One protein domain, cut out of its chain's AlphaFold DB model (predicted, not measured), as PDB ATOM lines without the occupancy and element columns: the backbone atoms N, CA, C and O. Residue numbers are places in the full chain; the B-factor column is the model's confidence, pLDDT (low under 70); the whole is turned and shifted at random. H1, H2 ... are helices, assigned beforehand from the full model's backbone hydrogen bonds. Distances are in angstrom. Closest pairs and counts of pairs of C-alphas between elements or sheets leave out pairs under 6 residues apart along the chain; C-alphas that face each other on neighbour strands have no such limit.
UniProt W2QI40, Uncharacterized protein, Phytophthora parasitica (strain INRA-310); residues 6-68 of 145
ATOM      1  N   TYR A   6       2.822  -2.364  10.291       86.25
ATOM      2  CA  TYR A   6       3.850  -3.406  10.231       86.25
ATOM      3  C   TYR A   6       4.966  -3.232  11.279       86.25
ATOM      4  O   TYR A   6       5.612  -4.209  11.657       86.25
ATOM      5  N   HIS A   7       5.153  -2.030  11.832       85.88
ATOM      6  CA  HIS A   7       6.073  -1.778  12.948       85.88
ATOM      7  C   HIS A   7       5.484  -2.108  14.326       85.88
ATOM      8  O   HIS A   7       6.204  -2.153  15.329       85.88
ATOM      9  N   LYS A   8       4.180  -2.393  14.383       89.94
ATOM     10  CA  LYS A   8       3.426  -2.697  15.605       89.94
ATOM     11  C   LYS A   8       3.074  -4.183  15.700       89.94
ATOM     12  O   LYS A   8       1.966  -4.549  16.091       89.94
ATOM     13  N   ARG A   9       4.030  -5.059  15.369       92.12
ATOM     14  CA  ARG A   9       3.866  -6.514  15.511       92.12
ATOM     15  C   ARG A   9       3.671  -6.890  16.981       92.12
ATOM     16  O   ARG A   9       4.562  -6.662  17.803       92.12
ATOM     17  N   LEU A  10       2.522  -7.483  17.295       92.44
ATOM     18  CA  LEU A  10       2.206  -7.988  18.628       92.44
ATOM     19  C   LEU A  10       2.961  -9.291  18.901       92.44
ATOM     20  O   LEU A  10       3.138 -10.121  18.016       92.44
ATOM     21  N   THR A  11       3.402  -9.465  20.140       90.31
ATOM     22  CA  THR A  11       3.957 -10.735  20.642       90.31
ATOM     23  C   THR A  11       2.935 -11.516  21.466       90.31
ATOM     24  O   THR A  11       3.038 -12.730  21.598       90.31
ATOM     25  N   ASN A  12       1.914 -10.828  21.976       89.81
ATOM     26  CA  ASN A  12       0.765 -11.391  22.671       89.81
ATOM     27  C   ASN A  12      -0.496 -11.269  21.804       89.81
ATOM     28  O   ASN A  12      -1.393 -10.471  22.077       89.81
ATOM     29  N   GLU A  13      -0.536 -12.032  20.715       89.00
ATOM     30  CA  GLU A  13      -1.661 -12.004  19.781       89.00
ATOM     31  C   GLU A  13      -2.983 -12.417  20.441       89.00
ATOM     32  O   GLU A  13      -3.044 -13.308  21.295       89.00
ATOM     33  N   MET A  14      -4.059 -11.755  20.012       91.25
ATOM     34  CA  MET A  14      -5.410 -12.042  20.479       91.25
ATOM     35  C   MET A  14      -6.084 -13.071  19.574       91.25
ATOM     36  O   MET A  14      -6.009 -12.944  18.348       91.25
ATOM     37  N   PRO A  15      -6.834 -14.026  20.147       91.56
ATOM     38  CA  PRO A  15      -7.752 -14.840  19.373       91.56
ATOM     39  C   PRO A  15      -8.762 -13.980  18.596       91.56
ATOM     40  O   PRO A  15      -9.238 -12.945  19.066       91.56
ATOM     41  N   THR A  16      -9.127 -14.441  17.404       91.81
ATOM     42  CA  THR A  16     -10.084 -13.817  16.489       91.81
ATOM     43  C   THR A  16     -11.276 -14.742  16.247       91.81
ATOM     44  O   THR A  16     -11.297 -15.898  16.669       91.81
ATOM     45  N   THR A  17     -12.279 -14.273  15.504       91.25
ATOM     46  CA  THR A  17     -13.434 -15.099  15.104       91.25
ATOM     47  C   THR A  17     -13.031 -16.365  14.339       91.25
ATOM     48  O   THR A  17     -13.734 -17.374  14.418       91.25
ATOM     49  N   ARG A  18     -11.872 -16.345  13.663       93.06
ATOM     50  CA  ARG A  18     -11.299 -17.481  12.925       93.06
ATOM     51  C   ARG A  18     -10.497 -18.445  13.804       93.06
ATOM     52  O   ARG A  18     -10.228 -19.558  13.373       93.06
ATOM     53  N   SER A  19     -10.148 -18.059  15.030       92.94
ATOM     54  CA  SER A  19      -9.386 -18.904  15.954       92.94
ATOM     55  C   SER A  19     -10.129 -20.182  16.310       92.94
ATOM     56  O   SER A  19     -11.355 -20.187  16.442       92.94
ATOM     57  N   LEU A  20      -9.382 -21.261  16.527       93.69
ATOM     58  CA  LEU A  20      -9.930 -22.473  17.122       93.69
ATOM     59  C   LEU A  20     -10.426 -22.190  18.542       93.69
ATOM     60  O   LEU A  20      -9.907 -21.316  19.239       93.69
ATOM     61  N   ARG A  21     -11.437 -22.951  18.972       91.50
ATOM     62  CA  ARG A  21     -11.956 -22.865  20.340       91.50
ATOM     63  C   ARG A  21     -10.859 -23.156  21.367       91.50
ATOM     64  O   ARG A  21     -10.716 -22.381  22.298       91.50
ATOM     65  N   SER A  22     -10.061 -24.200  21.154       92.25
ATOM     66  CA  SER A  22      -8.947 -24.558  22.042       92.25
ATOM     67  C   SER A  22      -8.000 -23.382  22.284       92.25
ATOM     68  O   SER A  22      -7.657 -23.093  23.420       92.25
ATOM     69  N   TRP A  23      -7.668 -22.618  21.238       93.38
ATOM     70  CA  TRP A  23      -6.811 -21.443  21.395       93.38
ATOM     71  C   TRP A  23      -7.465 -20.325  22.228       93.38
ATOM     72  O   TRP A  23      -6.778 -19.658  23.001       93.38
ATOM     73  N   LEU A  24      -8.785 -20.123  22.119       92.00
ATOM     74  CA  LEU A  24      -9.520 -19.194  22.991       92.00
ATOM     75  C   LEU A  24      -9.436 -19.619  24.458       92.00
ATOM     76  O   LEU A  24      -9.181 -18.786  25.325       92.00
ATOM     77  N   GLU A  25      -9.639 -20.906  24.723       90.94
ATOM     78  CA  GLU A  25      -9.589 -21.487  26.065       90.94
ATOM     79  C   GLU A  25      -8.171 -21.379  26.656       90.94
ATOM     80  O   GLU A  25      -8.000 -20.868  27.763       90.94
ATOM     81  N   ASP A  26      -7.140 -21.726  25.881       91.06
ATOM     82  CA  ASP A  26      -5.732 -21.559  26.261       91.06
ATOM     83  C   ASP A  26      -5.379 -20.096  26.546       91.06
ATOM     84  O   ASP A  26      -4.668 -19.794  27.507       91.06
ATOM     85  N   HIS A  27      -5.868 -19.169  25.718       91.06
ATOM     86  CA  HIS A  27      -5.640 -17.741  25.908       91.06
ATOM     87  C   HIS A  27      -6.279 -17.243  27.210       91.06
ATOM     88  O   HIS A  27      -5.609 -16.593  28.011       91.06
ATOM     89  N   LEU A  28      -7.546 -17.581  27.458       90.62
ATOM     90  CA  LEU A  28      -8.243 -17.226  28.696       90.62
ATOM     91  C   LEU A  28      -7.529 -17.811  29.925       90.62
ATOM     92  O   LEU A  28      -7.312 -17.108  30.916       90.62
ATOM     93  N   ASN A  29      -7.077 -19.060  29.845       88.88
ATOM     94  CA  ASN A  29      -6.316 -19.688  30.920       88.88
ATOM     95  C   ASN A  29      -4.995 -18.962  31.206       88.88
ATOM     96  O   ASN A  29      -4.676 -18.731  32.372       88.88
ATOM     97  N   LYS A  30      -4.265 -18.542  30.163       87.19
ATOM     98  CA  LYS A  30      -3.013 -17.777  30.298       87.19
ATOM     99  C   LYS A  30      -3.217 -16.389  30.905       87.19
ATOM    100  O   LYS A  30      -2.367 -15.950  31.672       87.19
ATOM    101  N   VAL A  31      -4.301 -15.696  30.554       85.50
ATOM    102  CA  VAL A  31      -4.538 -14.314  31.004       85.50
ATOM    103  C   VAL A  31      -5.053 -14.252  32.444       85.50
ATOM    104  O   VAL A  31      -4.696 -13.325  33.164       85.50
ATOM    105  N   GLY A  32      -5.874 -15.211  32.883       81.38
ATOM    106  CA  GLY A  32      -6.502 -15.101  34.205       81.38
ATOM    107  C   GLY A  32      -7.138 -16.360  34.783       81.38
ATOM    108  O   GLY A  32      -7.856 -16.243  35.768       81.38
ATOM    109  N   LYS A  33      -6.895 -17.553  34.211       78.25
ATOM    110  CA  LYS A  33      -7.508 -18.825  34.664       78.25
ATOM    111  C   LYS A  33      -9.040 -18.740  34.802       78.25
ATOM    112  O   LYS A  33      -9.612 -19.129  35.819       78.25
ATOM    113  N   TRP A  34      -9.703 -18.194  33.785       81.75
ATOM    114  CA  TRP A  34     -11.145 -17.938  33.810       81.75
ATOM    115  C   TRP A  34     -11.976 -19.222  33.878       81.75
ATOM    116  O   TRP A  34     -11.726 -20.178  33.150       81.75
ATOM    117  N   VAL A  35     -13.025 -19.200  34.702       81.00
ATOM    118  CA  VAL A  35     -13.986 -20.302  34.827       81.00
ATOM    119  C   VAL A  35     -15.223 -20.001  33.985       81.00
ATOM    120  O   VAL A  35     -15.862 -18.963  34.139       81.00
ATOM    121  N   TYR A  36     -15.580 -20.926  33.099       84.50
ATOM    122  CA  TYR A  36     -16.787 -20.885  32.276       84.50
ATOM    123  C   TYR A  36     -17.326 -22.307  32.082       84.50
ATOM    124  O   TYR A  36     -16.594 -23.289  32.217       84.50
ATOM    125  N   ARG A  37     -18.620 -22.442  31.765       86.38
ATOM    126  CA  ARG A  37     -19.198 -23.762  31.472       86.38
ATOM    127  C   ARG A  37     -18.623 -24.322  30.166       86.38
ATOM    128  O   ARG A  37     -18.435 -23.580  29.206       86.38
ATOM    129  N   ARG A  38     -18.371 -25.634  30.103       82.88
ATOM    130  CA  ARG A  38     -17.780 -26.285  28.914       82.88
ATOM    131  C   ARG A  38     -18.637 -26.153  27.650       82.88
ATOM    132  O   ARG A  38     -18.091 -26.099  26.555       82.88
ATOM    133  N   ASP A  39     -19.951 -26.049  27.801       87.81
ATOM    134  CA  ASP A  39     -20.930 -25.883  26.720       87.81
ATOM    135  C   ASP A  39     -21.065 -24.431  26.227       87.81
ATOM    136  O   ASP A  39     -21.852 -24.149  25.323       87.81
ATOM    137  N   VAL A  40     -20.303 -23.490  26.796       89.50
ATOM    138  CA  VAL A  40     -20.428 -22.073  26.458       89.50
ATOM    139  C   VAL A  40     -20.150 -21.831  24.972       89.50
ATOM    140  O   VAL A  40     -19.214 -22.388  24.402       89.50
ATOM    141  N   ASN A  41     -20.940 -20.974  24.328       91.00
ATOM    142  CA  ASN A  41     -20.761 -20.628  22.918       91.00
ATOM    143  C   ASN A  41     -19.397 -19.940  22.676       91.00
ATOM    144  O   ASN A  41     -18.959 -19.099  23.463       91.00
ATOM    145  N   LYS A  42     -18.747 -20.240  21.543       91.56
ATOM    146  CA  LYS A  42     -17.502 -19.594  21.088       91.56
ATOM    147  C   LYS A  42     -17.583 -18.061  21.098       91.56
ATOM    148  O   LYS A  42     -16.603 -17.404  21.441       91.56
ATOM    149  N   ASN A  43     -18.736 -17.484  20.762       92.06
ATOM    150  CA  ASN A  43     -18.930 -16.032  20.778       92.06
ATOM    151  C   ASN A  43     -18.787 -15.437  22.184       92.06
ATOM    152  O   ASN A  43     -18.227 -14.356  22.334       92.06
ATOM    153  N   VAL A  44     -19.218 -16.161  23.220       91.88
ATOM    154  CA  VAL A  44     -19.033 -15.737  24.614       91.88
ATOM    155  C   VAL A  44     -17.553 -15.798  24.991       91.88
ATOM    156  O   VAL A  44     -17.050 -14.845  25.574       91.88
ATOM    157  N   LEU A  45     -16.828 -16.852  24.592       92.38
ATOM    158  CA  LEU A  45     -15.374 -16.936  24.809       92.38
ATOM    159  C   LEU A  45     -14.626 -15.777  24.136       92.38
ATOM    160  O   LEU A  45     -13.717 -15.200  24.726       92.38
ATOM    161  N   LEU A  46     -15.029 -15.399  22.918       93.50
ATOM    162  CA  LEU A  46     -14.475 -14.242  22.212       93.50
ATOM    163  C   LEU A  46     -14.754 -12.929  22.946       93.50
ATOM    164  O   LEU A  46     -13.858 -12.095  23.055       93.50
ATOM    165  N   SER A  47     -15.973 -12.739  23.454       92.19
ATOM    166  CA  SER A  47     -16.320 -11.562  24.256       92.19
ATOM    167  C   SER A  47     -15.513 -11.504  25.551       92.19
ATOM    168  O   SER A  47     -14.984 -10.445  25.878       92.19
ATOM    169  N   LEU A  48     -15.333 -12.638  26.236       91.25
ATOM    170  CA  LEU A  48     -14.483 -12.732  27.426       91.25
ATOM    171  C   LEU A  48     -13.023 -12.397  27.104       91.25
ATOM    172  O   LEU A  48     -12.407 -11.627  27.834       91.25
ATOM    173  N   ALA A  49     -12.478 -12.914  25.999       90.88
ATOM    174  CA  ALA A  49     -11.112 -12.604  25.577       90.88
ATOM    175  C   ALA A  49     -10.946 -11.112  25.248       90.88
ATOM    176  O   ALA A  49      -9.951 -10.501  25.628       90.88
ATOM    177  N   LYS A  50     -11.931 -10.493  24.581       90.31
ATOM    178  CA  LYS A  50     -11.922  -9.052  24.281       90.31
ATOM    179  C   LYS A  50     -12.006  -8.188  25.538       90.31
ATOM    180  O   LYS A  50     -11.260  -7.218  25.637       90.31
ATOM    181  N   LEU A  51     -12.896  -8.533  26.470       89.81
ATOM    182  CA  LEU A  51     -13.071  -7.805  27.730       89.81
ATOM    183  C   LEU A  51     -11.802  -7.863  28.589       89.81
ATOM    184  O   LEU A  51     -11.452  -6.890  29.245       89.81
ATOM    185  N   ASN A  52     -11.087  -8.985  28.522       88.19
ATOM    186  CA  ASN A  52      -9.863  -9.232  29.277       88.19
ATOM    187  C   ASN A  52      -8.610  -9.106  28.408       88.19
ATOM    188  O   ASN A  52      -7.619  -9.799  28.627       88.19
ATOM    189  N   LYS A  53      -8.648  -8.242  27.389       88.50
ATOM    190  CA  LYS A  53      -7.515  -8.037  26.491       88.50
ATOM    191  C   LYS A  53      -6.309  -7.510  27.290       88.50
ATOM    192  O   LYS A  53      -6.393  -6.406  27.832       88.50
ATOM    193  N   PRO A  54      -5.174  -8.233  27.338       88.56
ATOM    194  CA  PRO A  54      -3.977  -7.736  27.997       88.56
ATOM    195  C   PRO A  54      -3.424  -6.509  27.265       88.56
ATOM    196  O   PRO A  54      -3.683  -6.285  26.076       88.56
ATOM    197  N   LYS A  55      -2.593  -5.730  27.964       89.56
ATOM    198  CA  LYS A  55      -1.843  -4.636  27.340       89.56
ATOM    199  C   LYS A  55      -1.027  -5.182  26.166       89.56
ATOM    200  O   LYS A  55      -0.361  -6.208  26.291       89.56
ATOM    201  N   ALA A  56      -1.084  -4.503  25.025       90.38
ATOM    202  CA  ALA A  56      -0.319  -4.880  23.841       90.38
ATOM    203  C   ALA A  56       1.190  -4.874  24.134       90.38
ATOM    204  O   ALA A  56       1.714  -3.903  24.681       90.38
ATOM    205  N   ILE A  57       1.881  -5.946  23.742       92.19
ATOM    206  CA  ILE A  57       3.336  -6.068  23.830       92.19
ATOM    207  C   ILE A  57       3.881  -6.113  22.406       92.19
ATOM    208  O   ILE A  57       3.768  -7.127  21.708       92.19
ATOM    209  N   TYR A  58       4.473  -5.005  21.973       94.06
ATOM    210  CA  TYR A  58       5.049  -4.884  20.639       94.06
ATOM    211  C   TYR A  58       6.479  -5.411  20.607       94.06
ATOM    212  O   TYR A  58       7.296  -5.068  21.459       94.06
ATOM    213  N   ALA A  59       6.801  -6.200  19.582       94.12
ATOM    214  CA  ALA A  59       8.124  -6.797  19.428       94.12
ATOM    215  C   ALA A  59       9.246  -5.744  19.411       94.12
ATOM    216  O   ALA A  59      10.280  -5.941  20.046       94.12
ATOM    217  N   ALA A  60       9.026  -4.613  18.731       94.56
ATOM    218  CA  ALA A  60       9.996  -3.521  18.674       94.56
ATOM    219  C   ALA A  60      10.237  -2.893  20.058       94.56
ATOM    220  O   ALA A  60      11.388  -2.681  20.430       94.56
ATOM    221  N   ASN A  61       9.185  -2.679  20.862       94.81
ATOM    222  CA  ASN A  61       9.333  -2.207  22.243       94.81
ATOM    223  C   ASN A  61      10.101  -3.205  23.106       94.81
ATOM    224  O   ASN A  61      10.961  -2.781  23.870       94.81
ATOM    225  N   THR A  62       9.828  -4.507  22.979       94.50
ATOM    226  CA  THR A  62      10.561  -5.541  23.726       94.50
ATOM    227  C   THR A  62      12.052  -5.498  23.402       94.50
ATOM    228  O   THR A  62      12.877  -5.523  24.313       94.50
ATOM    229  N   ILE A  63      12.407  -5.387  22.117       95.31
ATOM    230  CA  ILE A  63      13.806  -5.288  21.681       95.31
ATOM    231  C   ILE A  63      14.439  -3.993  22.200       95.31
ATOM    232  O   ILE A  63      15.481  -4.058  22.840       95.31
ATOM    233  N   ALA A  64      13.810  -2.834  21.985       95.94
ATOM    234  CA  ALA A  64      14.342  -1.547  22.440       95.94
ATOM    235  C   ALA A  64      14.559  -1.524  23.963       95.94
ATOM    236  O   ALA A  64      15.640  -1.174  24.430       95.94
ATOM    237  N   THR A  65      13.573  -1.999  24.728       95.81
ATOM    238  CA  THR A  65      13.637  -2.048  26.198       95.81
ATOM    239  C   THR A  65      14.746  -2.981  26.681       95.81
ATOM    240  O   THR A  65      15.437  -2.655  27.640       95.81
ATOM    241  N   ARG A  66      14.978  -4.114  25.995       97.31
ATOM    242  CA  ARG A  66      16.089  -5.034  26.305       97.31
ATOM    243  C   ARG A  66      17.458  -4.354  26.211       97.31
ATOM    244  O   ARG A  66      18.360  -4.731  26.948       97.31
ATOM    245  N   TYR A  67      17.598  -3.366  25.332       97.44
ATOM    246  CA  TYR A  67      18.803  -2.547  25.189       97.44
ATOM    247  C   TYR A  67      18.692  -1.198  25.918       97.44
ATOM    248  O   TYR A  67      19.405  -0.258  25.594       97.44
ATOM    249  N   ASN A  68      17.811  -1.095  26.921       97.44
ATOM    250  CA  ASN A  68      17.646   0.085  27.771       97.44
ATOM    251  C   ASN A  68      17.216   1.361  27.014       97.44
ATOM    252  O   ASN A  68      17.521   2.480  27.429       97.44
TER     253      ASN A  68
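Overview. This is residues 6 to 68 of the 145 residues of an uncharacterized protein of Phytophthora parasitica (strain INRA-310) (UniProt W2QI40). Two helices, H1 and H2, lie side by side near one end of a long, loose shape, and a third, short helix, H3, lies by itself at the other end, with residues 63 to 68 sticking out. Two stretches without a named element span the length between these ends: residues 6 to 20, which lead to H1, and residues 52 to 58, which lead from H2 to H3. The printed part has 63 residues, with three named helices in the order H1, H2, H3 and no named strand; the class is all helix, though under half of the residues, 30 of 63, are in named elements. The whole is loose, with a radius of gyration of the C-alphas of 13.9 A, and the C-alphas span 46 by 23 by 17 A.

Along the chain. Start at C-alpha 6, at (3.850, -3.406, 10.231), and go through residues 6 to 20, which hold no named element and whose C-alphas lie 4 to 19 A from the mean of all C-alphas. Find C-alpha 21 at (-11.956, -22.865, 20.340); there H1 begins, residues 21 to 32, 16.8 A from first to last C-alpha. After nine residues between them, look at C-alpha 42 at (-17.502, -19.594, 21.088), where H2 begins; it holds residues 42 to 51 and is 14.2 A long from first to last C-alpha. After seven more residues comes H3, residues 59 to 66, which ends at C-alpha 66 at (16.089, -5.034, 26.305).

Arrangement. Look first at H1 and H2, which touch with 8 pairs of C-alphas within 8 A. Their closest C-alphas are those of Leu 28 and Ala 49, 6.3 A apart. Their lines stand at a shallow tilt of 28 degrees, and they run the same way; their centres are 10.1 A apart. H3 touches no helix: it is apart from H1 and apart from H2. Check the backbone O and N atoms: in H1, H2 and H3 every O i to N i+4 pair is within hydrogen-bond range.

Size, cuts and confidence. The two C-alphas farthest apart are those of Asp 39 and Asn 68, at 46.5 A, while the first and last printed C-alphas, those of Tyr 6 and Asn 68, are 22.6 A apart. Residues 63 to 68, of which 63 to 66 belong to H3, stand free. The links from H1 to H2 and from H2 to H3 are short, and the printed part has no cut. Read the B-factor column for the model's confidence: the mean pLDDT of the printed part is 90.5, and no printed residue is under 70.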